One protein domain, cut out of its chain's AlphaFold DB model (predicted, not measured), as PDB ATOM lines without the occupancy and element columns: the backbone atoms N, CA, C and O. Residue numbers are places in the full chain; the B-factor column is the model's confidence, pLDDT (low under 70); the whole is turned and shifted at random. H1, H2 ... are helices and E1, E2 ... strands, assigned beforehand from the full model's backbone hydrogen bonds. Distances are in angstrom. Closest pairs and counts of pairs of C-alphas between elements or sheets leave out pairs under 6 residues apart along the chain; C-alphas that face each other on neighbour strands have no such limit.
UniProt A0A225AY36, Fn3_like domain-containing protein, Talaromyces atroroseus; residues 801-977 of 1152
ATOM      1  N   LEU A 801     -13.271  33.202  -9.353       90.94
ATOM      2  CA  LEU A 801     -13.377  32.323  -8.189       90.94
ATOM      3  C   LEU A 801     -14.401  32.856  -7.177       90.94
ATOM      4  O   LEU A 801     -14.203  33.900  -6.564       90.94
ATOM      5  N   VAL A 802     -15.498  32.124  -6.981       89.56
ATOM      6  CA  VAL A 802     -16.544  32.479  -6.010       89.56
ATOM      7  C   VAL A 802     -16.256  31.795  -4.675       89.56
ATOM      8  O   VAL A 802     -15.989  30.597  -4.644       89.56
ATOM      9  N   ILE A 803     -16.326  32.532  -3.568       89.94
ATOM     10  CA  ILE A 803     -16.005  32.036  -2.220       89.94
ATOM     11  C   ILE A 803     -17.220  32.267  -1.316       89.94
ATOM     12  O   ILE A 803     -17.760  33.372  -1.293       89.94
ATOM     13  N   THR A 804     -17.692  31.230  -0.614       85.56
ATOM     14  CA  THR A 804     -18.971  31.269   0.121       85.56
ATOM     15  C   THR A 804     -18.869  30.674   1.528       85.56
ATOM     16  O   THR A 804     -18.579  29.484   1.684       85.56
ATOM     17  N   ALA A 805     -19.152  31.483   2.552       82.56
ATOM     18  CA  ALA A 805     -19.256  31.097   3.964       82.56
ATOM     19  C   ALA A 805     -20.580  31.618   4.564       82.56
ATOM     20  O   ALA A 805     -21.337  32.297   3.872       82.56
ATOM     21  N   ASP A 806     -20.896  31.264   5.808       74.94
ATOM     22  CA  ASP A 806     -22.150  31.603   6.501       74.94
ATOM     23  C   ASP A 806     -22.172  32.991   7.173       74.94
ATOM     24  O   ASP A 806     -23.253  33.515   7.449       74.94
ATOM     25  N   ASP A 807     -21.012  33.617   7.380       72.94
ATOM     26  CA  ASP A 807     -20.881  34.972   7.937       72.94
ATOM     27  C   ASP A 807     -21.039  36.068   6.851       72.94
ATOM     28  O   ASP A 807     -20.784  35.845   5.662       72.94
ATOM     29  N   GLU A 808     -21.448  37.283   7.233       72.62
ATOM     30  CA  GLU A 808     -21.468  38.441   6.319       72.62
ATOM     31  C   GLU A 808     -20.047  38.944   5.987       72.62
ATOM     32  O   GLU A 808     -19.842  39.593   4.959       72.62
ATOM     33  N   THR A 809     -19.066  38.599   6.824       72.38
ATOM     34  CA  THR A 809     -17.638  38.903   6.702       72.38
ATOM     35  C   THR A 809     -16.808  37.619   6.701       72.38
ATOM     36  O   THR A 809     -16.958  36.775   7.572       72.38
ATOM     37  N   PHE A 810     -15.906  37.466   5.731       83.06
ATOM     38  CA  PHE A 810     -15.028  36.294   5.616       83.06
ATOM     39  C   PHE A 810     -13.552  36.688   5.713       83.06
ATOM     40  O   PHE A 810     -13.202  37.865   5.583       83.06
ATOM     41  N   ASP A 811     -12.687  35.704   5.946       83.62
ATOM     42  CA  ASP A 811     -11.249  35.882   6.116       83.62
ATOM     43  C   ASP A 811     -10.584  36.591   4.921       83.62
ATOM     44  O   ASP A 811     -10.463  36.057   3.817       83.62
ATOM     45  N   GLN A 812     -10.122  37.815   5.175       84.44
ATOM     46  CA  GLN A 812      -9.499  38.675   4.175       84.44
ATOM     47  C   GLN A 812      -8.104  38.184   3.757       84.44
ATOM     48  O   GLN A 812      -7.684  38.479   2.641       84.44
ATOM     49  N   GLU A 813      -7.386  37.426   4.597       84.12
ATOM     50  CA  GLU A 813      -6.083  36.876   4.203       84.12
ATOM     51  C   GLU A 813      -6.263  35.714   3.213       84.12
ATOM     52  O   GLU A 813      -5.568  35.673   2.197       84.12
ATOM     53  N   PHE A 814      -7.274  34.858   3.416       86.88
ATOM     54  CA  PHE A 814      -7.642  33.800   2.466       86.88
ATOM     55  C   PHE A 814      -8.134  34.358   1.117       86.88
ATOM     56  O   PHE A 814      -7.778  33.826   0.060       86.88
ATOM     57  N   LEU A 815      -8.939  35.433   1.123       87.25
ATOM     58  CA  LEU A 815      -9.332  36.123  -0.117       87.25
ATOM     59  C   LEU A 815      -8.095  36.653  -0.859       87.25
ATOM     60  O   LEU A 815      -7.941  36.394  -2.052       87.25
ATOM     61  N   ARG A 816      -7.178  37.314  -0.143       85.50
ATOM     62  CA  ARG A 816      -5.961  37.885  -0.731       85.50
ATOM     63  C   ARG A 816      -4.981  36.826  -1.242       85.50
ATOM     64  O   ARG A 816      -4.350  37.048  -2.266       85.50
ATOM     65  N   ASP A 817      -4.872  35.655  -0.609       86.31
ATOM     66  CA  ASP A 817      -4.090  34.537  -1.168       86.31
ATOM     67  C   ASP A 817      -4.663  34.043  -2.510       86.31
ATOM     68  O   ASP A 817      -3.906  33.661  -3.404       86.31
ATOM     69  N   CYS A 818      -5.987  34.100  -2.706       88.56
ATOM     70  CA  CYS A 818      -6.605  33.797  -4.002       88.56
ATOM     71  C   CYS A 818      -6.307  34.882  -5.057       88.56
ATOM     72  O   CYS A 818      -6.070  34.558  -6.221       88.56
ATOM     73  N   GLU A 819      -6.285  36.155  -4.657       87.06
ATOM     74  CA  GLU A 819      -5.923  37.291  -5.524       87.06
ATOM     75  C   GLU A 819      -4.442  37.244  -5.929       87.06
ATOM     76  O   GLU A 819      -4.119  37.431  -7.101       87.06
ATOM     77  N   ILE A 820      -3.548  36.898  -4.994       85.88
ATOM     78  CA  ILE A 820      -2.104  36.718  -5.226       85.88
ATOM     79  C   ILE A 820      -1.832  35.564  -6.205       85.88
ATOM     80  O   ILE A 820      -0.979  35.694  -7.080       85.88
ATOM     81  N   GLU A 821      -2.585  34.461  -6.136       86.44
ATOM     82  CA  GLU A 821      -2.545  33.395  -7.156       86.44
ATOM     83  C   GLU A 821      -3.262  33.776  -8.474       86.44
ATOM     84  O   GLU A 821      -3.357  32.969  -9.405       86.44
ATOM     85  N   GLY A 822      -3.737  35.019  -8.599       84.00
ATOM     86  CA  GLY A 822      -4.266  35.615  -9.823       84.00
ATOM     87  C   GLY A 822      -5.660  35.127 -10.209       84.00
ATOM     88  O   GLY A 822      -5.877  34.820 -11.384       84.00
ATOM     89  N   PHE A 823      -6.575  35.005  -9.245       88.75
ATOM     90  CA  PHE A 823      -8.001  34.750  -9.483       88.75
ATOM     91  C   PHE A 823      -8.842  36.016  -9.240       88.75
ATOM     92  O   PHE A 823      -8.564  36.782  -8.323       88.75
ATOM     93  N   GLU A 824      -9.904  36.222 -10.029       86.56
ATOM     94  CA  GLU A 824     -10.906  37.274  -9.780       86.56
ATOM     95  C   GLU A 824     -11.881  36.772  -8.701       86.56
ATOM     96  O   GLU A 824     -12.789  35.982  -8.980       86.56
ATOM     97  N   THR A 825     -11.651  37.179  -7.455       89.56
ATOM     98  CA  THR A 825     -12.370  36.750  -6.248       89.56
ATOM     99  C   THR A 825     -13.726  37.431  -6.085       89.56
ATOM    100  O   THR A 825     -13.860  38.651  -6.115       89.56
ATOM    101  N   ILE A 826     -14.766  36.628  -5.850       88.12
ATOM    102  CA  ILE A 826     -16.123  37.104  -5.555       88.12
ATOM    103  C   ILE A 826     -16.595  36.451  -4.255       88.12
ATOM    104  O   ILE A 826     -16.991  35.284  -4.254       88.12
ATOM    105  N   TYR A 827     -16.588  37.198  -3.147       88.44
ATOM    106  CA  TYR A 827     -17.217  36.724  -1.914       88.44
ATOM    107  C   TYR A 827     -18.750  36.787  -2.023       88.44
ATOM    108  O   TYR A 827     -19.317  37.805  -2.429       88.44
ATOM    109  N   LEU A 828     -19.429  35.694  -1.665       85.88
ATOM    110  CA  LEU A 828     -20.887  35.583  -1.681       85.88
ATOM    111  C   LEU A 828     -21.377  34.859  -0.406       85.88
ATOM    112  O   LEU A 828     -21.322  33.628  -0.356       85.88
ATOM    113  N   PRO A 829     -21.883  35.588   0.609       81.81
ATOM    114  CA  PRO A 829     -22.312  34.990   1.872       81.81
ATOM    115  C   PRO A 829     -23.571  34.120   1.716       81.81
ATOM    116  O   PRO A 829     -24.541  34.488   1.042       81.81
ATOM    117  N   PHE A 830     -23.566  32.965   2.376       73.56
ATOM    118  CA  PHE A 830     -24.656  31.995   2.431       73.56
ATOM    119  C   PHE A 830     -25.568  32.272   3.638       73.56
ATOM    120  O   PHE A 830     -25.458  31.658   4.696       73.56
ATOM    121  N   GLN A 831     -26.507  33.202   3.467       66.00
ATOM    122  CA  GLN A 831     -27.583  33.442   4.438       66.00
ATOM    123  C   GLN A 831     -28.682  32.362   4.338       66.00
ATOM    124  O   GLN A 831     -28.816  31.701   3.308       66.00
ATOM    125  N   GLU A 832     -29.540  32.232   5.364       58.19
ATOM    126  CA  GLU A 832     -30.620  31.218   5.409       58.19
ATOM    127  C   GLU A 832     -31.577  31.241   4.189       58.19
ATOM    128  O   GLU A 832     -32.205  30.225   3.867       58.19
ATOM    129  N   ASP A 833     -31.678  32.365   3.465       72.50
ATOM    130  CA  ASP A 833     -32.413  32.436   2.195       72.50
ATOM    131  C   ASP A 833     -31.643  31.783   1.030       72.50
ATOM    132  O   ASP A 833     -31.080  32.426   0.137       72.50
ATOM    133  N   SER A 834     -31.735  30.455   0.999       67.50
ATOM    134  CA  SER A 834     -31.295  29.594  -0.106       67.50
ATOM    135  C   SER A 834     -31.775  30.020  -1.508       67.50
ATOM    136  O   SER A 834     -31.112  29.682  -2.492       67.50
ATOM    137  N   LYS A 835     -32.882  30.771  -1.653       71.81
ATOM    138  CA  LYS A 835     -33.333  31.275  -2.966       71.81
ATOM    139  C   LYS A 835     -32.535  32.501  -3.394       71.81
ATOM    140  O   LYS A 835     -32.162  32.597  -4.562       71.81
ATOM    141  N   ARG A 836     -32.268  33.420  -2.462       74.12
ATOM    142  CA  ARG A 836     -31.448  34.619  -2.693       74.12
ATOM    143  C   ARG A 836     -30.016  34.236  -3.071       74.12
ATOM    144  O   ARG A 836     -29.523  34.712  -4.092       74.12
ATOM    145  N   TYR A 837     -29.418  33.293  -2.339       76.12
ATOM    146  CA  TYR A 837     -28.106  32.724  -2.661       76.12
ATOM    147  C   TYR A 837     -28.072  32.103  -4.070       76.12
ATOM    148  O   TYR A 837     -27.239  32.478  -4.897       76.12
ATOM    149  N   ALA A 838     -29.027  31.219  -4.392       74.06
ATOM    150  CA  ALA A 838     -29.099  30.580  -5.708       74.06
ATOM    151  C   ALA A 838     -29.291  31.591  -6.859       74.06
ATOM    152  O   ALA A 838     -28.722  31.414  -7.937       74.06
ATOM    153  N   TYR A 839     -30.050  32.669  -6.632       77.44
ATOM    154  CA  TYR A 839     -30.206  33.765  -7.591       77.44
ATOM    155  C   TYR A 839     -28.896  34.535  -7.816       77.44
ATOM    156  O   TYR A 839     -28.514  34.766  -8.963       77.44
ATOM    157  N   GLN A 840     -28.175  34.894  -6.748       78.81
ATOM    158  CA  GLN A 840     -26.892  35.598  -6.852       78.81
ATOM    159  C   GLN A 840     -25.833  34.748  -7.571       78.81
ATOM    160  O   GLN A 840     -25.198  35.233  -8.506       78.81
ATOM    161  N   LEU A 841     -25.714  33.464  -7.220       78.38
ATOM    162  CA  LEU A 841     -24.786  32.537  -7.875       78.38
ATOM    163  C   LEU A 841     -25.126  32.321  -9.364       78.38
ATOM    164  O   LEU A 841     -24.228  32.215 -10.201       78.38
ATOM    165  N   ASN A 842     -26.414  32.316  -9.730       78.25
ATOM    166  CA  ASN A 842     -26.824  32.237 -11.134       78.25
ATOM    167  C   ASN A 842     -26.548  33.538 -11.917       78.25
ATOM    168  O   ASN A 842     -26.181  33.459 -13.087       78.25
ATOM    169  N   ARG A 843     -26.612  34.724 -11.293       79.62
ATOM    170  CA  ARG A 843     -26.181  35.971 -11.958       79.62
ATOM    171  C   ARG A 843     -24.694  35.954 -12.325       79.62
ATOM    172  O   ARG A 843     -24.347  36.413 -13.407       79.62
ATOM    173  N   ILE A 844     -23.837  35.381 -11.471       78.31
ATOM    174  CA  ILE A 844     -22.399  35.217 -11.760       78.31
ATOM    175  C   ILE A 844     -22.187  34.279 -12.962       78.31
ATOM    176  O   ILE A 844     -21.312  34.518 -13.780       78.31
ATOM    177  N   LYS A 845     -23.019  33.241 -13.132       74.12
ATOM    178  CA  LYS A 845     -23.003  32.378 -14.330       74.12
ATOM    179  C   LYS A 845     -23.407  33.132 -15.606       74.12
ATOM    180  O   LYS A 845     -22.859  32.865 -16.682       74.12
ATOM    181  N   GLU A 846     -24.411  34.000 -15.504       76.94
ATOM    182  CA  GLU A 846     -25.001  34.730 -16.632       76.94
ATOM    183  C   GLU A 846     -24.093  35.849 -17.166       76.94
ATOM    184  O   GLU A 846     -24.167  36.148 -18.355       76.94
ATOM    185  N   SER A 847     -23.182  36.391 -16.348       72.19
ATOM    186  CA  SER A 847     -22.157  37.360 -16.774       72.19
ATOM    187  C   SER A 847     -20.892  36.741 -17.396       72.19
ATOM    188  O   SER A 847     -19.964  37.474 -17.735       72.19
ATOM    189  N   LEU A 848     -20.833  35.413 -17.561       70.62
ATOM    190  CA  LEU A 848     -19.732  34.717 -18.242       70.62
ATOM    191  C   LEU A 848     -20.022  34.559 -19.744       70.62
ATOM    192  O   LEU A 848     -21.135  34.181 -20.124       70.62
ATOM    193  N   SER A 849     -19.012  34.690 -20.605       69.69
ATOM    194  CA  SER A 849     -19.119  34.339 -22.031       69.69
ATOM    195  C   SER A 849     -19.292  32.827 -22.261       69.69
ATOM    196  O   SER A 849     -19.327  32.017 -21.329       69.69
ATOM    197  N   VAL A 850     -19.426  32.410 -23.525       62.59
ATOM    198  CA  VAL A 850     -19.577  30.990 -23.909       62.59
ATOM    199  C   VAL A 850     -18.308  30.171 -23.630       62.59
ATOM    200  O   VAL A 850     -18.409  28.965 -23.425       62.59
ATOM    201  N   SER A 851     -17.128  30.806 -23.589       63.75
ATOM    202  CA  SER A 851     -15.849  30.120 -23.330       63.75
ATOM    203  C   SER A 851     -15.408  30.152 -21.864       63.75
ATOM    204  O   SER A 851     -14.413  29.523 -21.505       63.75
ATOM    205  N   GLU A 852     -16.065  30.950 -21.027       77.25
ATOM    206  CA  GLU A 852     -15.659  31.186 -19.642       77.25
ATOM    207  C   GLU A 852     -16.186  30.126 -18.682       77.25
ATOM    208  O   GLU A 852     -17.266  29.558 -18.851       77.25
ATOM    209  N   SER A 853     -15.384  29.877 -17.655       82.75
ATOM    210  CA  SER A 853     -15.687  28.995 -16.536       82.75
ATOM    211  C   SER A 853     -15.357  29.714 -15.235       82.75
ATOM    212  O   SER A 853     -14.650  30.719 -15.244       82.75
ATOM    213  N   TYR A 854     -15.887  29.208 -14.129       89.19
ATOM    214  CA  TYR A 854     -15.638  29.745 -12.797       89.19
ATOM    215  C   TYR A 854     -15.435  28.608 -11.790       89.19
ATOM    216  O   TYR A 854     -15.895  27.481 -12.004       89.19
ATOM    217  N   GLY A 855     -14.746  28.912 -10.695       89.44
ATOM    218  CA  GLY A 855     -14.551  28.022  -9.554       89.44
ATOM    219  C   GLY A 855     -15.434  28.417  -8.372       89.44
ATOM    220  O   GLY A 855     -15.885  29.561  -8.282       89.44
ATOM    221  N   VAL A 856     -15.668  27.478  -7.454       89.75
ATOM    222  CA  VAL A 856     -16.348  27.723  -6.173       89.75
ATOM    223  C   VAL A 856     -15.535  27.142  -5.014       89.75
ATOM    224  O   VAL A 856     -15.097  25.993  -5.086       89.75
ATOM    225  N   ILE A 857     -15.390  27.910  -3.933       88.19
ATOM    226  CA  ILE A 857     -14.967  27.436  -2.609       88.19
ATOM    227  C   ILE A 857     -16.156  27.596  -1.653       88.19
ATOM    228  O   ILE A 857     -16.624  28.713  -1.445       88.19
ATOM    229  N   ASP A 858     -16.665  26.492  -1.105       81.25
ATOM    230  CA  ASP A 858     -17.933  26.437  -0.361       81.25
ATOM    231  C   ASP A 858     -17.822  25.619   0.936       81.25
ATOM    232  O   ASP A 858     -17.521  24.426   0.922       81.25
ATOM    233  N   HIS A 859     -18.137  26.239   2.071       70.12
ATOM    234  CA  HIS A 859     -18.069  25.606   3.391       70.12
ATOM    235  C   HIS A 859     -19.200  24.589   3.671       70.12
ATOM    236  O   HIS A 859     -19.163  23.880   4.677       70.12
ATOM    237  N   TYR A 860     -20.188  24.448   2.775       61.47
ATOM    238  CA  TYR A 860     -21.371  23.592   2.964       61.47
ATOM    239  C   TYR A 860     -21.536  22.447   1.951       61.47
ATOM    240  O   TYR A 860     -22.416  21.603   2.142       61.47
ATOM    241  N   LEU A 861     -20.692  22.379   0.915       63.25
ATOM    242  CA  LEU A 861     -20.750  21.414  -0.197       63.25
ATOM    243  C   LEU A 861     -22.158  21.285  -0.819       63.25
ATOM    244  O   LEU A 861     -22.718  20.193  -0.977       63.25
ATOM    245  N   GLN A 862     -22.738  22.418  -1.205       62.00
ATOM    246  CA  GLN A 862     -23.899  22.460  -2.084       62.00
ATOM    247  C   GLN A 862     -23.461  22.328  -3.546       62.00
ATOM    248  O   GLN A 862     -22.414  22.812  -3.965       62.00
ATOM    249  N   LEU A 863     -24.275  21.641  -4.348       59.22
ATOM    250  CA  LEU A 863     -23.972  21.360  -5.751       59.22
ATOM    251  C   LEU A 863     -24.788  22.282  -6.666       59.22
ATOM    252  O   LEU A 863     -25.931  21.938  -6.997       59.22
ATOM    253  N   PRO A 864     -24.247  23.432  -7.113       59.09
ATOM    254  CA  PRO A 864     -24.881  24.209  -8.167       59.09
ATOM    255  C   PRO A 864     -24.866  23.388  -9.461       59.09
ATOM    256  O   PRO A 864     -23.813  23.068 -10.009       59.09
ATOM    257  N   ASN A 865     -26.053  23.039  -9.958       55.72
ATOM    258  CA  ASN A 865     -26.221  22.272 -11.192       55.72
ATOM    259  C   ASN A 865     -25.847  23.140 -12.409       55.72
ATOM    260  O   ASN A 865     -26.701  23.821 -12.983       55.72
ATOM    261  N   ASN A 866     -24.555  23.188 -12.748       65.81
ATOM    262  CA  ASN A 866     -24.013  24.190 -13.658       65.81
ATOM    263  C   ASN A 866     -23.011  23.628 -14.681       65.81
ATOM    264  O   ASN A 866     -22.164  22.800 -14.374       65.81
ATOM    265  N   ASN A 867     -23.097  24.145 -15.907       71.38
ATOM    266  CA  ASN A 867     -22.323  23.750 -17.082       71.38
ATOM    267  C   ASN A 867     -21.110  24.661 -17.375       71.38
ATOM    268  O   ASN A 867     -20.500  24.518 -18.430       71.38
ATOM    269  N   LYS A 868     -20.797  25.605 -16.475       81.81
ATOM    270  CA  LYS A 868     -19.605  26.482 -16.515       81.81
ATOM    271  C   LYS A 868     -18.727  26.385 -15.255       81.81
ATOM    272  O   LYS A 868     -17.795  27.163 -15.097       81.81
ATOM    273  N   LEU A 869     -19.052  25.484 -14.329       87.50
ATOM    274  CA  LEU A 869     -18.249  25.255 -13.127       87.50
ATOM    275  C   LEU A 869     -17.059  24.359 -13.496       87.50
ATOM    276  O   LEU A 869     -17.287  23.289 -14.057       87.50
ATOM    277  N   CYS A 870     -15.827  24.768 -13.191       89.69
ATOM    278  CA  CYS A 870     -14.617  23.975 -13.468       89.69
ATOM    279  C   CYS A 870     -13.937  23.409 -12.210       89.69
ATOM    280  O   CYS A 870     -13.266  22.379 -12.283       89.69
ATOM    281  N   ALA A 871     -14.146  24.024 -11.044       91.12
ATOM    282  CA  ALA A 871     -13.620  23.551  -9.764       91.12
ATOM    283  C   ALA A 871     -14.634  23.782  -8.632       91.12
ATOM    284  O   ALA A 871     -15.320  24.804  -8.613       91.12
ATOM    285  N   LEU A 872     -14.712  22.840  -7.690       90.31
ATOM    286  CA  LEU A 872     -15.526  22.938  -6.477       90.31
ATOM    287  C   LEU A 872     -14.727  22.407  -5.283       90.31
ATOM    288  O   LEU A 872     -14.517  21.200  -5.150       90.31
ATOM    289  N   ILE A 873     -14.285  23.302  -4.410       92.56
ATOM    290  CA  ILE A 873     -13.549  22.950  -3.199       92.56
ATOM    291  C   ILE A 873     -14.465  23.174  -1.997       92.56
ATOM    292  O   ILE A 873     -15.125  24.206  -1.924       92.56
ATOM    293  N   ALA A 874     -14.495  22.240  -1.047       89.00
ATOM    294  CA  ALA A 874     -15.248  22.412   0.192       89.00
ATOM    295  C   ALA A 874     -14.387  22.265   1.447       89.00
ATOM    296  O   ALA A 874     -13.621  21.309   1.585       89.00
ATOM    297  N   TYR A 875     -14.558  23.199   2.378       89.00
ATOM    298  CA  TYR A 875     -13.842  23.262   3.649       89.00
ATOM    299  C   TYR A 875     -14.799  22.941   4.806       89.00
ATOM    300  O   TYR A 875     -15.856  23.542   4.936       89.00
ATOM    301  N   TYR A 876     -14.447  21.923   5.600       85.44
ATOM    302  CA  TYR A 876     -15.179  21.411   6.772       85.44
ATOM    303  C   TYR A 876     -16.713  21.233   6.631       85.44
ATOM    304  O   TYR A 876     -17.432  21.433   7.615       85.44
ATOM    305  N   PRO A 877     -17.248  20.737   5.490       85.19
ATOM    306  CA  PRO A 877     -18.691  20.632   5.303       85.19
ATOM    307  C   PRO A 877     -19.338  19.696   6.328       85.19
ATOM    308  O   PRO A 877     -18.933  18.542   6.504       85.19
ATOM    309  N   ALA A 878     -20.387  20.191   6.988       77.81
ATOM    310  CA  ALA A 878     -21.152  19.443   7.988       77.81
ATOM    311  C   ALA A 878     -21.951  18.270   7.382       77.81
ATOM    312  O   ALA A 878     -22.265  17.294   8.071       77.81
ATOM    313  N   LYS A 879     -22.270  18.355   6.084       80.75
ATOM    314  CA  LYS A 879     -23.058  17.379   5.327       80.75
ATOM    315  C   LYS A 879     -22.384  17.078   3.987       80.75
ATOM    316  O   LYS A 879     -21.872  17.989   3.350       80.75
ATOM    317  N   ILE A 880     -22.418  15.823   3.536       81.94
ATOM    318  CA  ILE A 880     -21.844  15.404   2.244       81.94
ATOM    319  C   ILE A 880     -22.801  14.506   1.437       81.94
ATOM    320  O   ILE A 880     -23.646  13.818   2.028       81.94
ATOM    321  N   PRO A 881     -22.697  14.485   0.090       78.81
ATOM    322  CA  PRO A 881     -23.463  13.566  -0.748       78.81
ATOM    323  C   PRO A 881     -23.015  12.106  -0.567       78.81
ATOM    324  O   PRO A 881     -21.945  11.826  -0.018       78.81
ATOM    325  N   HIS A 882     -23.839  11.180  -1.072       78.81
ATOM    326  CA  HIS A 882     -23.609   9.731  -1.087       78.81
ATOM    327  C   HIS A 882     -22.143   9.365  -1.414       78.81
ATOM    328  O   HIS A 882     -21.591   9.936  -2.354       78.81
ATOM    329  N   PRO A 883     -21.515   8.385  -0.727       75.50
ATOM    330  CA  PRO A 883     -20.105   8.051  -0.942       75.50
ATOM    331  C   PRO A 883     -19.757   7.756  -2.404       75.50
ATOM    332  O   PRO A 883     -18.775   8.271  -2.916       75.50
ATOM    333  N   GLU A 884     -20.606   7.008  -3.109       77.12
ATOM    334  CA  GLU A 884     -20.416   6.650  -4.527       77.12
ATOM    335  C   GLU A 884     -20.889   7.738  -5.519       77.12
ATOM    336  O   GLU A 884     -21.074   7.454  -6.705       77.12
ATOM    337  N   ALA A 885     -21.145   8.971  -5.062       77.94
ATOM    338  CA  ALA A 885     -21.513  10.077  -5.944       77.94
ATOM    339  C   ALA A 885     -20.387  10.375  -6.948       77.94
ATOM    340  O   ALA A 885     -19.211  10.428  -6.587       77.94
ATOM    341  N   LYS A 886     -20.769  10.591  -8.210       74.25
ATOM    342  CA  LYS A 886     -19.860  10.954  -9.302       74.25
ATOM    343  C   LYS A 886     -20.133  12.378  -9.761       74.25
ATOM    344  O   LYS A 886     -21.286  12.734 -10.002       74.25
ATOM    345  N   PHE A 887     -19.066  13.143  -9.939       78.81
ATOM    346  CA  PHE A 887     -19.098  14.450 -10.588       78.81
ATOM    347  C   PHE A 887     -18.711  14.317 -12.070       78.81
ATOM    348  O   PHE A 887     -18.104  13.309 -12.444       78.81
ATOM    349  N   PRO A 888     -19.076  15.281 -12.935       81.56
ATOM    350  CA  PRO A 888     -18.567  15.325 -14.302       81.56
ATOM    351  C   PRO A 888     -17.041  15.473 -14.293       81.56
ATOM    352  O   PRO A 888     -16.505  16.234 -13.494       81.56
ATOM    353  N   GLU A 889     -16.348  14.804 -15.215       77.38
ATOM    354  CA  GLU A 889     -14.875  14.840 -15.314       77.38
ATOM    355  C   GLU A 889     -14.317  16.243 -15.623       77.38
ATOM    356  O   GLU A 889     -13.133  16.493 -15.438       77.38
ATOM    357  N   SER A 890     -15.176  17.180 -16.042       78.81
ATOM    358  CA  SER A 890     -14.856  18.597 -16.236       78.81
ATOM    359  C   SER A 890     -14.883  19.443 -14.953       78.81
ATOM    360  O   SER A 890     -14.734  20.659 -15.053       78.81
ATOM    361  N   ILE A 891     -15.150  18.853 -13.779       86.75
ATOM    362  CA  ILE A 891     -15.236  19.569 -12.496       86.75
ATOM    363  C   ILE A 891     -14.260  18.950 -11.494       86.75
ATOM    364  O   ILE A 891     -14.434  17.816 -11.044       86.75
ATOM    365  N   HIS A 892     -13.249  19.719 -11.098       89.50
ATOM    366  CA  HIS A 892     -12.250  19.295 -10.123       89.50
ATOM    367  C   HIS A 892     -12.794  19.484  -8.701       89.50
ATOM    368  O   HIS A 892     -12.930  20.612  -8.232       89.50
ATOM    369  N   VAL A 893     -13.129  18.377  -8.024       87.62
ATOM    370  CA  VAL A 893     -13.757  18.397  -6.688       87.62
ATOM    371  C   VAL A 893     -12.803  17.924  -5.591       87.62
ATOM    372  O   VAL A 893     -12.257  16.821  -5.679       87.62
ATOM    373  N   VAL A 894     -12.643  18.737  -4.540       89.88
ATOM    374  CA  VAL A 894     -11.813  18.447  -3.353       89.88
ATOM    375  C   VAL A 894     -12.566  18.808  -2.069       89.88
ATOM    376  O   VAL A 894     -13.167  19.873  -1.987       89.88
ATOM    377  N   VAL A 895     -12.501  17.951  -1.047       88.38
ATOM    378  CA  VAL A 895     -13.116  18.197   0.271       88.38
ATOM    379  C   VAL A 895     -12.087  18.094   1.402       88.38
ATOM    380  O   VAL A 895     -11.365  17.102   1.507       88.38
ATOM    381  N   HIS A 896     -12.040  19.087   2.288       88.94
ATOM    382  CA  HIS A 896     -11.165  19.128   3.463       88.94
ATOM    383  C   HIS A 896     -11.975  18.942   4.746       88.94
ATOM    384  O   HIS A 896     -12.891  19.711   5.019       88.94
ATOM    385  N   PHE A 897     -11.633  17.952   5.569       85.31
ATOM    386  CA  PHE A 897     -12.355  17.644   6.803       85.31
ATOM    387  C   PHE A 897     -11.558  17.976   8.069       85.31
ATOM    388  O   PHE A 897     -10.516  17.369   8.337       85.31
ATOM    389  N   ALA A 898     -12.123  18.855   8.897       79.38
ATOM    390  CA  ALA A 898     -11.754  19.021  10.300       79.38
ATOM    391  C   ALA A 898     -12.171  17.805  11.161       79.38
ATOM    392  O   ALA A 898     -12.882  16.895  10.713       79.38
ATOM    393  N   ARG A 899     -11.754  17.796  12.431       69.62
ATOM    394  CA  ARG A 899     -12.022  16.757  13.440       69.62
ATOM    395  C   ARG A 899     -13.495  16.727  13.894       69.62
ATOM    396  O   ARG A 899     -13.819  17.079  15.026       69.62
ATOM    397  N   GLN A 900     -14.397  16.247  13.037       67.00
ATOM    398  CA  GLN A 900     -15.837  16.184  13.331       67.00
ATOM    399  C   GLN A 900     -16.518  14.857  12.948       67.00
ATOM    400  O   GLN A 900     -15.903  13.920  12.431       67.00
ATOM    401  N   ASN A 901     -17.816  14.765  13.250       75.50
ATOM    402  CA  ASN A 901     -18.710  13.827  12.573       75.50
ATOM    403  C   ASN A 901     -19.332  14.548  11.372       75.50
ATOM    404  O   ASN A 901     -19.672  15.720  11.496       75.50
ATOM    405  N   VAL A 902     -19.521  13.846  10.261       79.38
ATOM    406  CA  VAL A 902     -20.148  14.370   9.042       79.38
ATOM    407  C   VAL A 902     -21.441  13.614   8.745       79.38
ATOM    408  O   VAL A 902     -21.506  12.393   8.911       79.38
ATOM    409  N   ASP A 903     -22.474  14.331   8.314       84.88
ATOM    410  CA  ASP A 903     -23.773  13.754   7.973       84.88
ATOM    411  C   ASP A 903     -23.830  13.374   6.484       84.88
ATOM    412  O   ASP A 903     -23.783  14.222   5.594       84.88
ATOM    413  N   VAL A 904     -23.926  12.076   6.197       81.69
ATOM    414  CA  VAL A 904     -23.892  11.527   4.832       81.69
ATOM    415  C   VAL A 904     -25.311  11.310   4.316       81.69
ATOM    416  O   VAL A 904     -26.057  10.519   4.895       81.69
ATOM    417  N   ASP A 905     -25.691  11.979   3.225       81.56
ATOM    418  CA  ASP A 905     -27.025  11.857   2.621       81.56
ATOM    419  C   ASP A 905     -27.054  10.782   1.524       81.56
ATOM    420  O   ASP A 905     -26.475  10.937   0.448       81.56
ATOM    421  N   TYR A 906     -27.770   9.688   1.791       77.06
ATOM    422  CA  TYR A 906     -27.979   8.587   0.846       77.06
ATOM    423  C   TYR A 906     -29.175   8.803  -0.091       77.06
ATOM    424  O   TYR A 906     -29.567   7.884  -0.818       77.06
ATOM    425  N   GLY A 907     -29.780   9.991  -0.066       70.62
ATOM    426  CA  GLY A 907     -30.960  10.328  -0.844       70.62
ATOM    427  C   GLY A 907     -32.243   9.653  -0.339       70.62
ATOM    428  O   GLY A 907     -32.267   8.997   0.711       70.62
ATOM    429  N   PRO A 908     -33.357   9.822  -1.074       68.69
ATOM    430  CA  PRO A 908     -34.662   9.312  -0.677       68.69
ATOM    431  C   PRO A 908     -34.745   7.782  -0.796       68.69
ATOM    432  O   PRO A 908     -34.739   7.237  -1.899       68.69
ATOM    433  N   ARG A 909     -34.916   7.077   0.332       60.16
ATOM    434  CA  ARG A 909     -35.135   5.617   0.363       60.16
ATOM    435  C   ARG A 909     -36.564   5.242   0.784       60.16
ATOM    436  O   ARG A 909     -37.208   5.906   1.598       60.16
ATOM    437  N   GLY A 910     -37.047   4.124   0.233       55.84
ATOM    438  CA  GLY A 910     -38.360   3.532   0.525       55.84
ATOM    439  C   GLY A 910     -39.563   4.289  -0.065       55.84
ATOM    440  O   GLY A 910     -39.455   5.420  -0.534       55.84
ATOM    441  N   MET A 911     -40.751   3.669  -0.007       53.16
ATOM    442  CA  MET A 911     -41.986   4.184  -0.636       53.16
ATOM    443  C   MET A 911     -42.419   5.592  -0.184       53.16
ATOM    444  O   MET A 911     -43.198   6.235  -0.880       53.16
ATOM    445  N   ARG A 912     -41.933   6.091   0.962       57.09
ATOM    446  CA  ARG A 912     -42.251   7.435   1.483       57.09
ATOM    447  C   ARG A 912     -41.199   8.510   1.157       57.09
ATOM    448  O   ARG A 912     -41.300   9.601   1.705       57.09
ATOM    449  N   ARG A 913     -40.207   8.216   0.298       58.66
ATOM    450  CA  ARG A 913     -39.165   9.156  -0.182       58.66
ATOM    451  C   ARG A 913     -38.493  10.001   0.922       58.66
ATOM    452  O   ARG A 913     -38.182  11.169   0.705       58.66
ATOM    453  N   ARG A 914     -38.260   9.437   2.111       64.31
ATOM    454  CA  ARG A 914     -37.501  10.138   3.162       64.31
ATOM    455  C   ARG A 914     -36.008  10.010   2.877       64.31
ATOM    456  O   ARG A 914     -35.549   8.910   2.569       64.31
ATOM    457  N   HIS A 915     -35.275  11.115   2.986       67.56
ATOM    458  CA  HIS A 915     -33.816  11.097   2.918       67.56
ATOM    459  C   HIS A 915     -33.250  10.269   4.074       67.56
ATOM    460  O   HIS A 915     -33.672  10.434   5.221       67.56
ATOM    461  N   LEU A 916     -32.320   9.368   3.764       78.38
ATOM    462  CA  LEU A 916     -31.546   8.645   4.766       78.38
ATOM    463  C   LEU A 916     -30.240   9.404   5.001       78.38
ATOM    464  O   LEU A 916     -29.362   9.387   4.144       78.38
ATOM    465  N   ILE A 917     -30.125  10.046   6.161       80.69
ATOM    466  CA  ILE A 917     -28.905  10.726   6.601       80.69
ATOM    467  C   ILE A 917     -28.245   9.876   7.693       80.69
ATOM    468  O   ILE A 917     -28.905   9.489   8.656       80.69
ATOM    469  N   GLU A 918     -26.957   9.571   7.537       81.62
ATOM    470  CA  GLU A 918     -26.159   8.788   8.489       81.62
ATOM    471  C   GLU A 918     -24.994   9.632   9.018       81.62
ATOM    472  O   GLU A 918     -24.144  10.078   8.246       81.62
ATOM    473  N   ARG A 919     -24.918   9.819  10.338       82.62
ATOM    474  CA  ARG A 919     -23.812  10.540  10.978       82.62
ATOM    475  C   ARG A 919     -22.583   9.639  11.096       82.62
ATOM    476  O   ARG A 919     -22.595   8.684  11.873       82.62
ATOM    477  N   ARG A 920     -21.511   9.945  10.360       77.50
ATOM    478  CA  ARG A 920     -20.250   9.182  10.362       77.50
ATOM    479  C   ARG A 920     -19.128   9.943  11.055       77.50
ATOM    480  O   ARG A 920     -18.918  11.123  10.799       77.50
ATOM    481  N   ARG A 921     -18.362   9.248  11.900       75.31
ATOM    482  CA  ARG A 921     -17.165   9.807  12.541       75.31
ATOM    483  C   ARG A 921     -15.966   9.745  11.601       75.31
ATOM    484  O   ARG A 921     -15.658   8.680  11.066       75.31
ATOM    485  N   ILE A 922     -15.250  10.857  11.476       72.25
ATOM    486  CA  ILE A 922     -13.985  10.914  10.745       72.25
ATOM    487  C   ILE A 922     -12.871  10.401  11.668       72.25
ATOM    488  O   ILE A 922     -12.719  10.852  12.805       72.25
ATOM    489  N   ASN A 923     -12.133   9.395  11.199       61.66
ATOM    490  CA  ASN A 923     -11.105   8.691  11.967       61.66
ATOM    491  C   ASN A 923      -9.701   9.080  11.486       61.66
ATOM    492  O   ASN A 923      -9.490   9.342  10.300       61.66
ATOM    493  N   THR A 924      -8.740   9.072  12.408       57.66
ATOM    494  CA  THR A 924      -7.349   9.466  12.154       57.66
ATOM    495  C   THR A 924      -6.637   8.502  11.190       57.66
ATOM    496  O   THR A 924      -6.975   7.321  11.104       57.66
ATOM    497  N   GLY A 925      -5.665   9.011  10.427       57.69
ATOM    498  CA  GLY A 925      -4.917   8.239   9.428       57.69
ATOM    499  C   GLY A 925      -3.948   9.106   8.617       57.69
ATOM    500  O   GLY A 925      -3.946  10.329   8.751       57.69
ATOM    501  N   LEU A 926      -3.128   8.475   7.770       53.53
ATOM    502  CA  LEU A 926      -2.094   9.133   6.956       53.53
ATOM    503  C   LEU A 926      -2.710  10.007   5.845       53.53
ATOM    504  O   LEU A 926      -3.000   9.527   4.749       53.53
ATOM    505  N   GLY A 927      -2.949  11.288   6.147       52.19
ATOM    506  CA  GLY A 927      -3.352  12.356   5.212       52.19
ATOM    507  C   GLY A 927      -4.747  12.239   4.575       52.19
ATOM    508  O   GLY A 927      -5.287  13.233   4.098       52.19
ATOM    509  N   THR A 928      -5.336  11.044   4.583       47.84
ATOM    510  CA  THR A 928      -6.640  10.684   3.990       47.84
ATOM    511  C   THR A 928      -7.625  10.127   5.029       47.84
ATOM    512  O   THR A 928      -8.712   9.668   4.682       47.84
ATOM    513  N   GLY A 929      -7.249  10.168   6.315       51.72
ATOM    514  CA  GLY A 929      -7.989   9.535   7.410       51.72
ATOM    515  C   GLY A 929      -8.073   8.010   7.270       51.72
ATOM    516  O   GLY A 929      -7.344   7.391   6.492       51.72
ATOM    517  N   ASN A 930      -8.980   7.389   8.019       52.09
ATOM    518  CA  ASN A 930      -9.430   6.034   7.697       52.09
ATOM    519  C   ASN A 930     -10.445   6.130   6.542       52.09
ATOM    520  O   ASN A 930     -11.450   6.830   6.679       52.09
ATOM    521  N   ARG A 931     -10.159   5.488   5.399       53.44
ATOM    522  CA  ARG A 931     -10.817   5.772   4.108       53.44
ATOM    523  C   ARG A 931     -12.348   5.696   4.196       53.44
ATOM    524  O   ARG A 931     -12.911   4.614   4.327       53.44
ATOM    525  N   LEU A 932     -13.018   6.835   3.995       60.16
ATOM    526  CA  LEU A 932     -14.479   6.913   3.831       60.16
ATOM    527  C   LEU A 932     -14.983   6.320   2.497       60.16
ATOM    528  O   LEU A 932     -16.192   6.209   2.309       60.16
ATOM    529  N   SER A 933     -14.071   5.932   1.593       66.00
ATOM    530  CA  SER A 933     -14.357   5.355   0.267       66.00
ATOM    531  C   SER A 933     -15.317   6.210  -0.570       66.00
ATOM    532  O   SER A 933     -16.304   5.720  -1.114       66.00
ATOM    533  N   LEU A 934     -15.014   7.509  -0.640       74.75
ATOM    534  CA  LEU A 934     -15.744   8.495  -1.435       74.75
ATOM    535  C   LEU A 934     -15.289   8.443  -2.906       74.75
ATOM    536  O   LEU A 934     -14.116   8.205  -3.189       74.75
ATOM    537  N   GLY A 935     -16.207   8.705  -3.837       73.62
ATOM    538  CA  GLY A 935     -15.972   8.789  -5.286       73.62
ATOM    539  C   GLY A 935     -15.334  10.104  -5.754       73.62
ATOM    540  O   GLY A 935     -15.281  10.365  -6.953       73.62
ATOM    541  N   TYR A 936     -14.877  10.931  -4.815       81.31
ATOM    542  CA  TYR A 936     -14.274  12.247  -5.012       81.31
ATOM    543  C   TYR A 936     -13.121  12.442  -4.019       81.31
ATOM    544  O   TYR A 936     -13.054  11.760  -2.991       81.31
ATOM    545  N   LEU A 937     -12.191  13.352  -4.325       85.12
ATOM    546  CA  LEU A 937     -11.017  13.572  -3.482       85.12
ATOM    547  C   LEU A 937     -11.424  14.219  -2.157       85.12
ATOM    548  O   LEU A 937     -12.053  15.275  -2.134       85.12
ATOM    549  N   ALA A 938     -11.021  13.598  -1.052       84.19
ATOM    550  CA  ALA A 938     -11.220  14.148   0.276       84.19
ATOM    551  C   ALA A 938     -10.031  13.862   1.198       84.19
ATOM    552  O   ALA A 938      -9.419  12.791   1.142       84.19
ATOM    553  N   TYR A 939      -9.741  14.820   2.071       85.50
ATOM    554  CA  TYR A 939      -8.620  14.802   3.002       85.50
ATOM    555  C   TYR A 939      -9.116  15.080   4.419       85.50
ATOM    556  O   TYR A 939     -10.057  15.845   4.609       85.50
ATOM    557  N   ALA A 940      -8.485  14.468   5.418       81.75
ATOM    558  CA  ALA A 940      -8.853  14.639   6.822       81.75
ATOM    559  C   ALA A 940      -7.642  15.095   7.635       81.75
ATOM    560  O   ALA A 940      -6.548  14.550   7.463       81.75
ATOM    561  N   TYR A 941      -7.861  16.059   8.528       83.69
ATOM    562  CA  TYR A 941      -6.830  16.745   9.303       83.69
ATOM    563  C   TYR A 941      -7.013  16.384  10.793       83.69
ATOM    564  O   TYR A 941      -7.846  16.979  11.474       83.69
ATOM    565  N   PRO A 942      -6.302  15.358  11.319       70.12
ATOM    566  CA  PRO A 942      -6.637  14.704  12.596       70.12
ATOM    567  C   PRO A 942      -6.677  15.607  13.833       70.12
ATOM    568  O   PRO A 942      -7.421  15.318  14.773       70.12
ATOM    569  N   ASN A 943      -5.862  16.662  13.827       74.50
ATOM    570  CA  ASN A 943      -5.645  17.558  14.961       74.50
ATOM    571  C   ASN A 943      -6.346  18.917  14.788       74.50
ATOM    572  O   ASN A 943      -6.327  19.712  15.719       74.50
ATOM    573  N   ALA A 944      -6.948  19.170  13.623       83.50
ATOM    574  CA  ALA A 944      -7.502  20.462  13.242       83.50
ATOM    575  C   ALA A 944      -8.998  20.565  13.577       83.50
ATOM    576  O   ALA A 944      -9.755  19.608  13.384       83.50
ATOM    577  N   GLU A 945      -9.431  21.726  14.056       84.75
ATOM    578  CA  GLU A 945     -10.833  22.008  14.394       84.75
ATOM    579  C   GLU A 945     -11.532  22.770  13.251       84.75
ATOM    580  O   GLU A 945     -10.952  22.978  12.187       84.75
ATOM    581  N   VAL A 946     -12.820  23.092  13.389       85.56
ATOM    582  CA  VAL A 946     -13.536  23.875  12.360       85.56
ATOM    583  C   VAL A 946     -12.939  25.286  12.312       85.56
ATOM    584  O   VAL A 946     -12.589  25.828  13.359       85.56
ATOM    585  N   GLY A 947     -12.762  25.849  11.113       83.06
ATOM    586  CA  GLY A 947     -12.059  27.124  10.932       83.06
ATOM    587  C   GLY A 947     -10.526  27.027  10.890       83.06
ATOM    588  O   GLY A 947      -9.856  28.052  10.883       83.06
ATOM    589  N   PHE A 948      -9.928  25.824  10.833       88.75
ATOM    590  CA  PHE A 948      -8.458  25.669  10.856       88.75
ATOM    591  C   PHE A 948      -7.697  26.362   9.715       88.75
ATOM    592  O   PHE A 948      -6.478  26.500   9.808       88.75
ATOM    593  N   ALA A 949      -8.394  26.719   8.635       87.50
ATOM    594  CA  ALA A 949      -7.848  27.358   7.441       87.50
ATOM    595  C   ALA A 949      -8.201  28.854   7.337       87.50
ATOM    596  O   ALA A 949      -7.858  29.468   6.334       87.50
ATOM    597  N   GLU A 950      -8.865  29.420   8.352       86.81
ATOM    598  CA  GLU A 950      -9.185  30.846   8.445       86.81
ATOM    599  C   GLU A 950      -8.202  31.520   9.411       86.81
ATOM    600  O   GLU A 950      -8.200  31.232  10.610       86.81
ATOM    601  N   TYR A 951      -7.374  32.430   8.902       83.62
ATOM    602  CA  TYR A 951      -6.337  33.154   9.643       83.62
ATOM    603  C   TYR A 951      -6.903  33.970  10.818       83.62
ATOM    604  O   TYR A 951      -6.237  34.149  11.840       83.62
ATOM    605  N   ALA A 952      -8.146  34.445  10.694       79.75
ATOM    606  CA  ALA A 952      -8.831  35.249  11.705       79.75
ATOM    607  C   ALA A 952      -9.360  34.446  12.914       79.75
ATOM    608  O   ALA A 952      -9.717  35.046  13.933       79.75
ATOM    609  N   LEU A 953      -9.439  33.110  12.833       81.81
ATOM    610  CA  LEU A 953     -10.059  32.281  13.870       81.81
ATOM    611  C   LEU A 953      -9.034  31.672  14.833       81.81
ATOM    612  O   LEU A 953      -8.008  31.123  14.441       81.81
ATOM    613  N   GLY A 954      -9.375  31.643  16.127       79.94
ATOM    614  CA  GLY A 954      -8.543  31.044  17.185       79.94
ATOM    615  C   GLY A 954      -8.323  29.524  17.086       79.94
ATOM    616  O   GLY A 954      -7.667  28.954  17.954       79.94
ATOM    617  N   HIS A 955      -8.868  28.877  16.051       84.00
ATOM    618  CA  HIS A 955      -8.697  27.458  15.725       84.00
ATOM    619  C   HIS A 955      -7.738  27.220  14.538       84.00
ATOM    620  O   HIS A 955      -7.538  26.067  14.148       84.00
ATOM    621  N   TYR A 956      -7.150  28.282  13.969       87.94
ATOM    622  CA  TYR A 956      -6.182  28.226  12.872       87.94
ATOM    623  C   TYR A 956      -4.988  27.303  13.184       87.94
ATOM    624  O   TYR A 956      -4.271  27.498  14.167       87.94
ATOM    625  N   ASP A 957      -4.733  26.320  12.314       88.25
ATOM    626  CA  ASP A 957      -3.508  25.510  12.328       88.25
ATOM    627  C   ASP A 957      -2.798  25.659  10.989       88.25
ATOM    628  O   ASP A 957      -3.154  24.996  10.012       88.25
ATOM    629  N   ARG A 958      -1.736  26.473  10.976       84.19
ATOM    630  CA  ARG A 958      -0.880  26.712   9.805       84.19
ATOM    631  C   ARG A 958      -0.474  25.423   9.084       84.19
ATOM    632  O   ARG A 958      -0.444  25.404   7.861       84.19
ATOM    633  N   THR A 959      -0.199  24.341   9.815       83.62
ATOM    634  CA  THR A 959       0.251  23.067   9.222       83.62
ATOM    635  C   THR A 959      -0.844  22.422   8.373       83.62
ATOM    636  O   THR A 959      -0.588  21.938   7.269       83.62
ATOM    637  N   SER A 960      -2.076  22.413   8.885       87.31
ATOM    638  CA  SER A 960      -3.246  21.913   8.165       87.31
ATOM    639  C   SER A 960      -3.709  22.897   7.090       87.31
ATOM    640  O   SER A 960      -4.073  22.451   6.002       87.31
ATOM    641  N   ALA A 961      -3.649  24.206   7.356       88.12
ATOM    642  CA  ALA A 961      -4.017  25.273   6.429       88.12
ATOM    643  C   ALA A 961      -3.135  25.272   5.172       88.12
ATOM    644  O   ALA A 961      -3.665  25.113   4.075       88.12
ATOM    645  N   ASP A 962      -1.805  25.325   5.323       86.38
ATOM    646  CA  ASP A 962      -0.841  25.258   4.213       86.38
ATOM    647  C   ASP A 962      -1.072  24.003   3.352       86.38
ATOM    648  O   ASP A 962      -1.082  24.062   2.122       86.38
ATOM    649  N   LEU A 963      -1.298  22.850   3.994       86.31
ATOM    650  CA  LEU A 963      -1.518  21.578   3.308       86.31
ATOM    651  C   LEU A 963      -2.893  21.501   2.618       86.31
ATOM    652  O   LEU A 963      -3.019  20.836   1.585       86.31
ATOM    653  N   ALA A 964      -3.918  22.165   3.157       89.38
ATOM    654  CA  ALA A 964      -5.208  22.330   2.495       89.38
ATOM    655  C   ALA A 964      -5.092  23.280   1.299       89.38
ATOM    656  O   ALA A 964      -5.567  22.936   0.218       89.38
ATOM    657  N   TRP A 965      -4.392  24.407   1.456       90.88
ATOM    658  CA  TRP A 965      -4.132  25.381   0.399       90.88
ATOM    659  C   TRP A 965      -3.432  24.754  -0.808       90.88
ATOM    660  O   TRP A 965      -3.983  24.793  -1.905       90.88
ATOM    661  N   SER A 966      -2.301  24.061  -0.617       90.12
ATOM    662  CA  SER A 966      -1.580  23.363  -1.700       90.12
ATOM    663  C   SER A 966      -2.473  22.395  -2.498       90.12
ATOM    664  O   SER A 966      -2.258  22.156  -3.686       90.12
ATOM    665  N   ARG A 967      -3.492  21.808  -1.855       90.75
ATOM    666  CA  ARG A 967      -4.458  20.882  -2.473       90.75
ATOM    667  C   ARG A 967      -5.619  21.608  -3.160       90.75
ATOM    668  O   ARG A 967      -6.057  21.157  -4.217       90.75
ATOM    669  N   THR A 968      -6.096  22.708  -2.579       92.44
ATOM    670  CA  THR A 968      -7.092  23.620  -3.162       92.44
ATOM    671  C   THR A 968      -6.537  24.254  -4.430       92.44
ATOM    672  O   THR A 968      -7.136  24.103  -5.494       92.44
ATOM    673  N   LEU A 969      -5.349  24.860  -4.355       91.38
ATOM    674  CA  LEU A 969      -4.689  25.488  -5.492       91.38
ATOM    675  C   LEU A 969      -4.457  24.484  -6.627       91.38
ATOM    676  O   LEU A 969      -4.778  24.798  -7.765       91.38
ATOM    677  N   LYS A 970      -4.043  23.241  -6.332       91.19
ATOM    678  CA  LYS A 970      -3.922  22.190  -7.359       91.19
ATOM    679  C   LYS A 970      -5.237  21.900  -8.099       91.19
ATOM    680  O   LYS A 970      -5.220  21.604  -9.293       91.19
ATOM    681  N   ALA A 971      -6.376  21.949  -7.405       90.75
ATOM    682  CA  ALA A 971      -7.690  21.742  -8.017       90.75
ATOM    683  C   ALA A 971      -8.143  22.956  -8.846       90.75
ATOM    684  O   ALA A 971      -8.724  22.772  -9.915       90.75
ATOM    685  N   LEU A 972      -7.833  24.174  -8.389       91.88
ATOM    686  CA  LEU A 972      -8.072  25.414  -9.133       91.88
ATOM    687  C   LEU A 972      -7.213  25.469 -10.404       91.88
ATOM    688  O   LEU A 972      -7.757  25.607 -11.495       91.88
ATOM    689  N   GLN A 973      -5.898  25.268 -10.280       89.94
ATOM    690  CA  GLN A 973      -4.940  25.181 -11.388       89.94
ATOM    691  C   GLN A 973      -5.422  24.206 -12.471       89.94
ATOM    692  O   GLN A 973      -5.525  24.581 -13.636       89.94
ATOM    693  N   ALA A 974      -5.827  22.989 -12.090       88.19
ATOM    694  CA  ALA A 974      -6.366  22.012 -13.033       88.19
ATOM    695  C   ALA A 974      -7.704  22.455 -13.671       88.19
ATOM    696  O   ALA A 974      -7.871  22.338 -14.885       88.19
ATOM    697  N   GLY A 975      -8.633  23.014 -12.885       87.69
ATOM    698  CA  GLY A 975      -9.940  23.476 -13.372       87.69
ATOM    699  C   GLY A 975      -9.864  24.652 -14.352       87.69
ATOM    700  O   GLY A 975     -10.550  24.646 -15.375       87.69
ATOM    701  N   PHE A 976      -9.002  25.636 -14.086       88.19
ATOM    702  CA  PHE A 976      -8.756  26.769 -14.989       88.19
ATOM    703  C   PHE A 976      -7.741  26.457 -16.101       88.19
ATOM    704  O   PHE A 976      -7.641  27.215 -17.062       88.19
ATOM    705  N   ARG A 977      -7.039  25.312 -16.026       85.38
ATOM    706  CA  ARG A 977      -5.909  24.929 -16.903       85.38
ATOM    707  C   ARG A 977      -4.728  25.901 -16.797       85.38
ATOM    708  O   ARG A 977      -4.066  26.223 -17.780       85.38
TER     709      ARG A 977
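Overview. This is residues 801 to 977 of the 1152 residues of the protein "Fn3_like domain-containing protein" of Talaromyces atroroseus (UniProt A0A225AY36). A twisted wall of six parallel strands has the long helix H3 running along one face, over E4 and E6, and the short helix H1 over the same face at the E2 edge. A long hairpin, E7 and E8, reaches away from this wall with the short strand E5 beside E7, making a small second sheet, while H2 only grazes the large one. The printed part has 177 residues with three named helices and nine named strands, in the order E1 H1 E2 H2 E3 E4 E5 E6 E7 E8 E9 H3, and its class is mixed, helices and strands. The large sheet runs E2 E1 E3 E4 E6 E9, parallel throughout, and the small one E5 E7 E8 is mixed. The whole is compact, with a radius of gyration of the C-alphas of 16.2 A and spans of 43 by 41 by 31 A.

Arrangement. E1, residues 801 to 804, is an inner strand of the large sheet. H1, residues 812 to 820, leads by a tight link to E2, residues 824 to 827, the parallel neighbour of E1, with N 801 and O 824 at 2.8 A. E1, H1 and E2 form a strand-helix-strand unit, two parallel neighbour strands with a helix between, and its crossover is right-handed. H1 is on the sheet at a height of 9.4 A, over E2 and only just over E1, on which 3 of its C-alphas fall; its closest C-alphas to E2 are those of Glu 819 and Thr 825, 6.5 A. H2, residues 834 to 846, only grazes the sheet with its residues 837 to 845. E3, residues 854 to 858, completes a split unit, E2, H2, E3, with E1 between the two strands in the sheet and a right-handed crossover. E3 is parallel to E1, with N 857 and O 802 at 2.8 A. E4, residues 869 to 875, is parallel to E3, with N 856 and O 871 at 2.9 A. E6, residues 892 to 897, is parallel to E4, with N 896 and O 874 at 2.8 A. E5, residues 879 to 881, is parallel to E7, residues 901 to 909, with N 880 and O 903 at 2.9 A. E7 and E8, residues 914 to 921, form an antiparallel hairpin at 157 degrees, with N 902 and O 920 at 2.8 A. E9, residues 937 to 940, is an edge strand parallel to E6, with N 897 and O 939 at 2.8 A. H3, residues 958 to 976, is on the large sheet at a height of 8.8 A and runs along the strands, at 3 degrees to E4 on the local plane; the closest C-alphas of H3 and E4 are those of Gly 975 and Cys 870, 4.7 A. H1 and H3 lie on the same face, which gives two layers, helices on one face of a sheet, and they are near each other. In H1 and H2 every O i to N i+4 pair is within hydrogen-bond range; in H3 14 of 15 are.

Along the chain. E1 begins at C-alpha 801, (-13.377, 32.323, -8.189). H2 measures 18.4 A from first to last C-alpha, E4 17.5 A and E6 17.0 A. E7 measures 22.1 A and E8 22.4 A, E8 beginning at C-alpha 914, (-37.501, 10.138, 3.162). H3 measures 26.0 A and ends at C-alpha 976, (-8.756, 26.769, -14.989).

Size, cuts and confidence. The two C-alphas farthest apart are those of Ile 820 and Met 911, 51.7 A. The printed part has no cut. The links E8 to E9, 15 residues, and E9 to H3, 17 residues, are long. The mean pLDDT of the printed part is 78.5, and 34 residues are under 70, among them residues 860 to 866, 908 to 915 and 923 to 933.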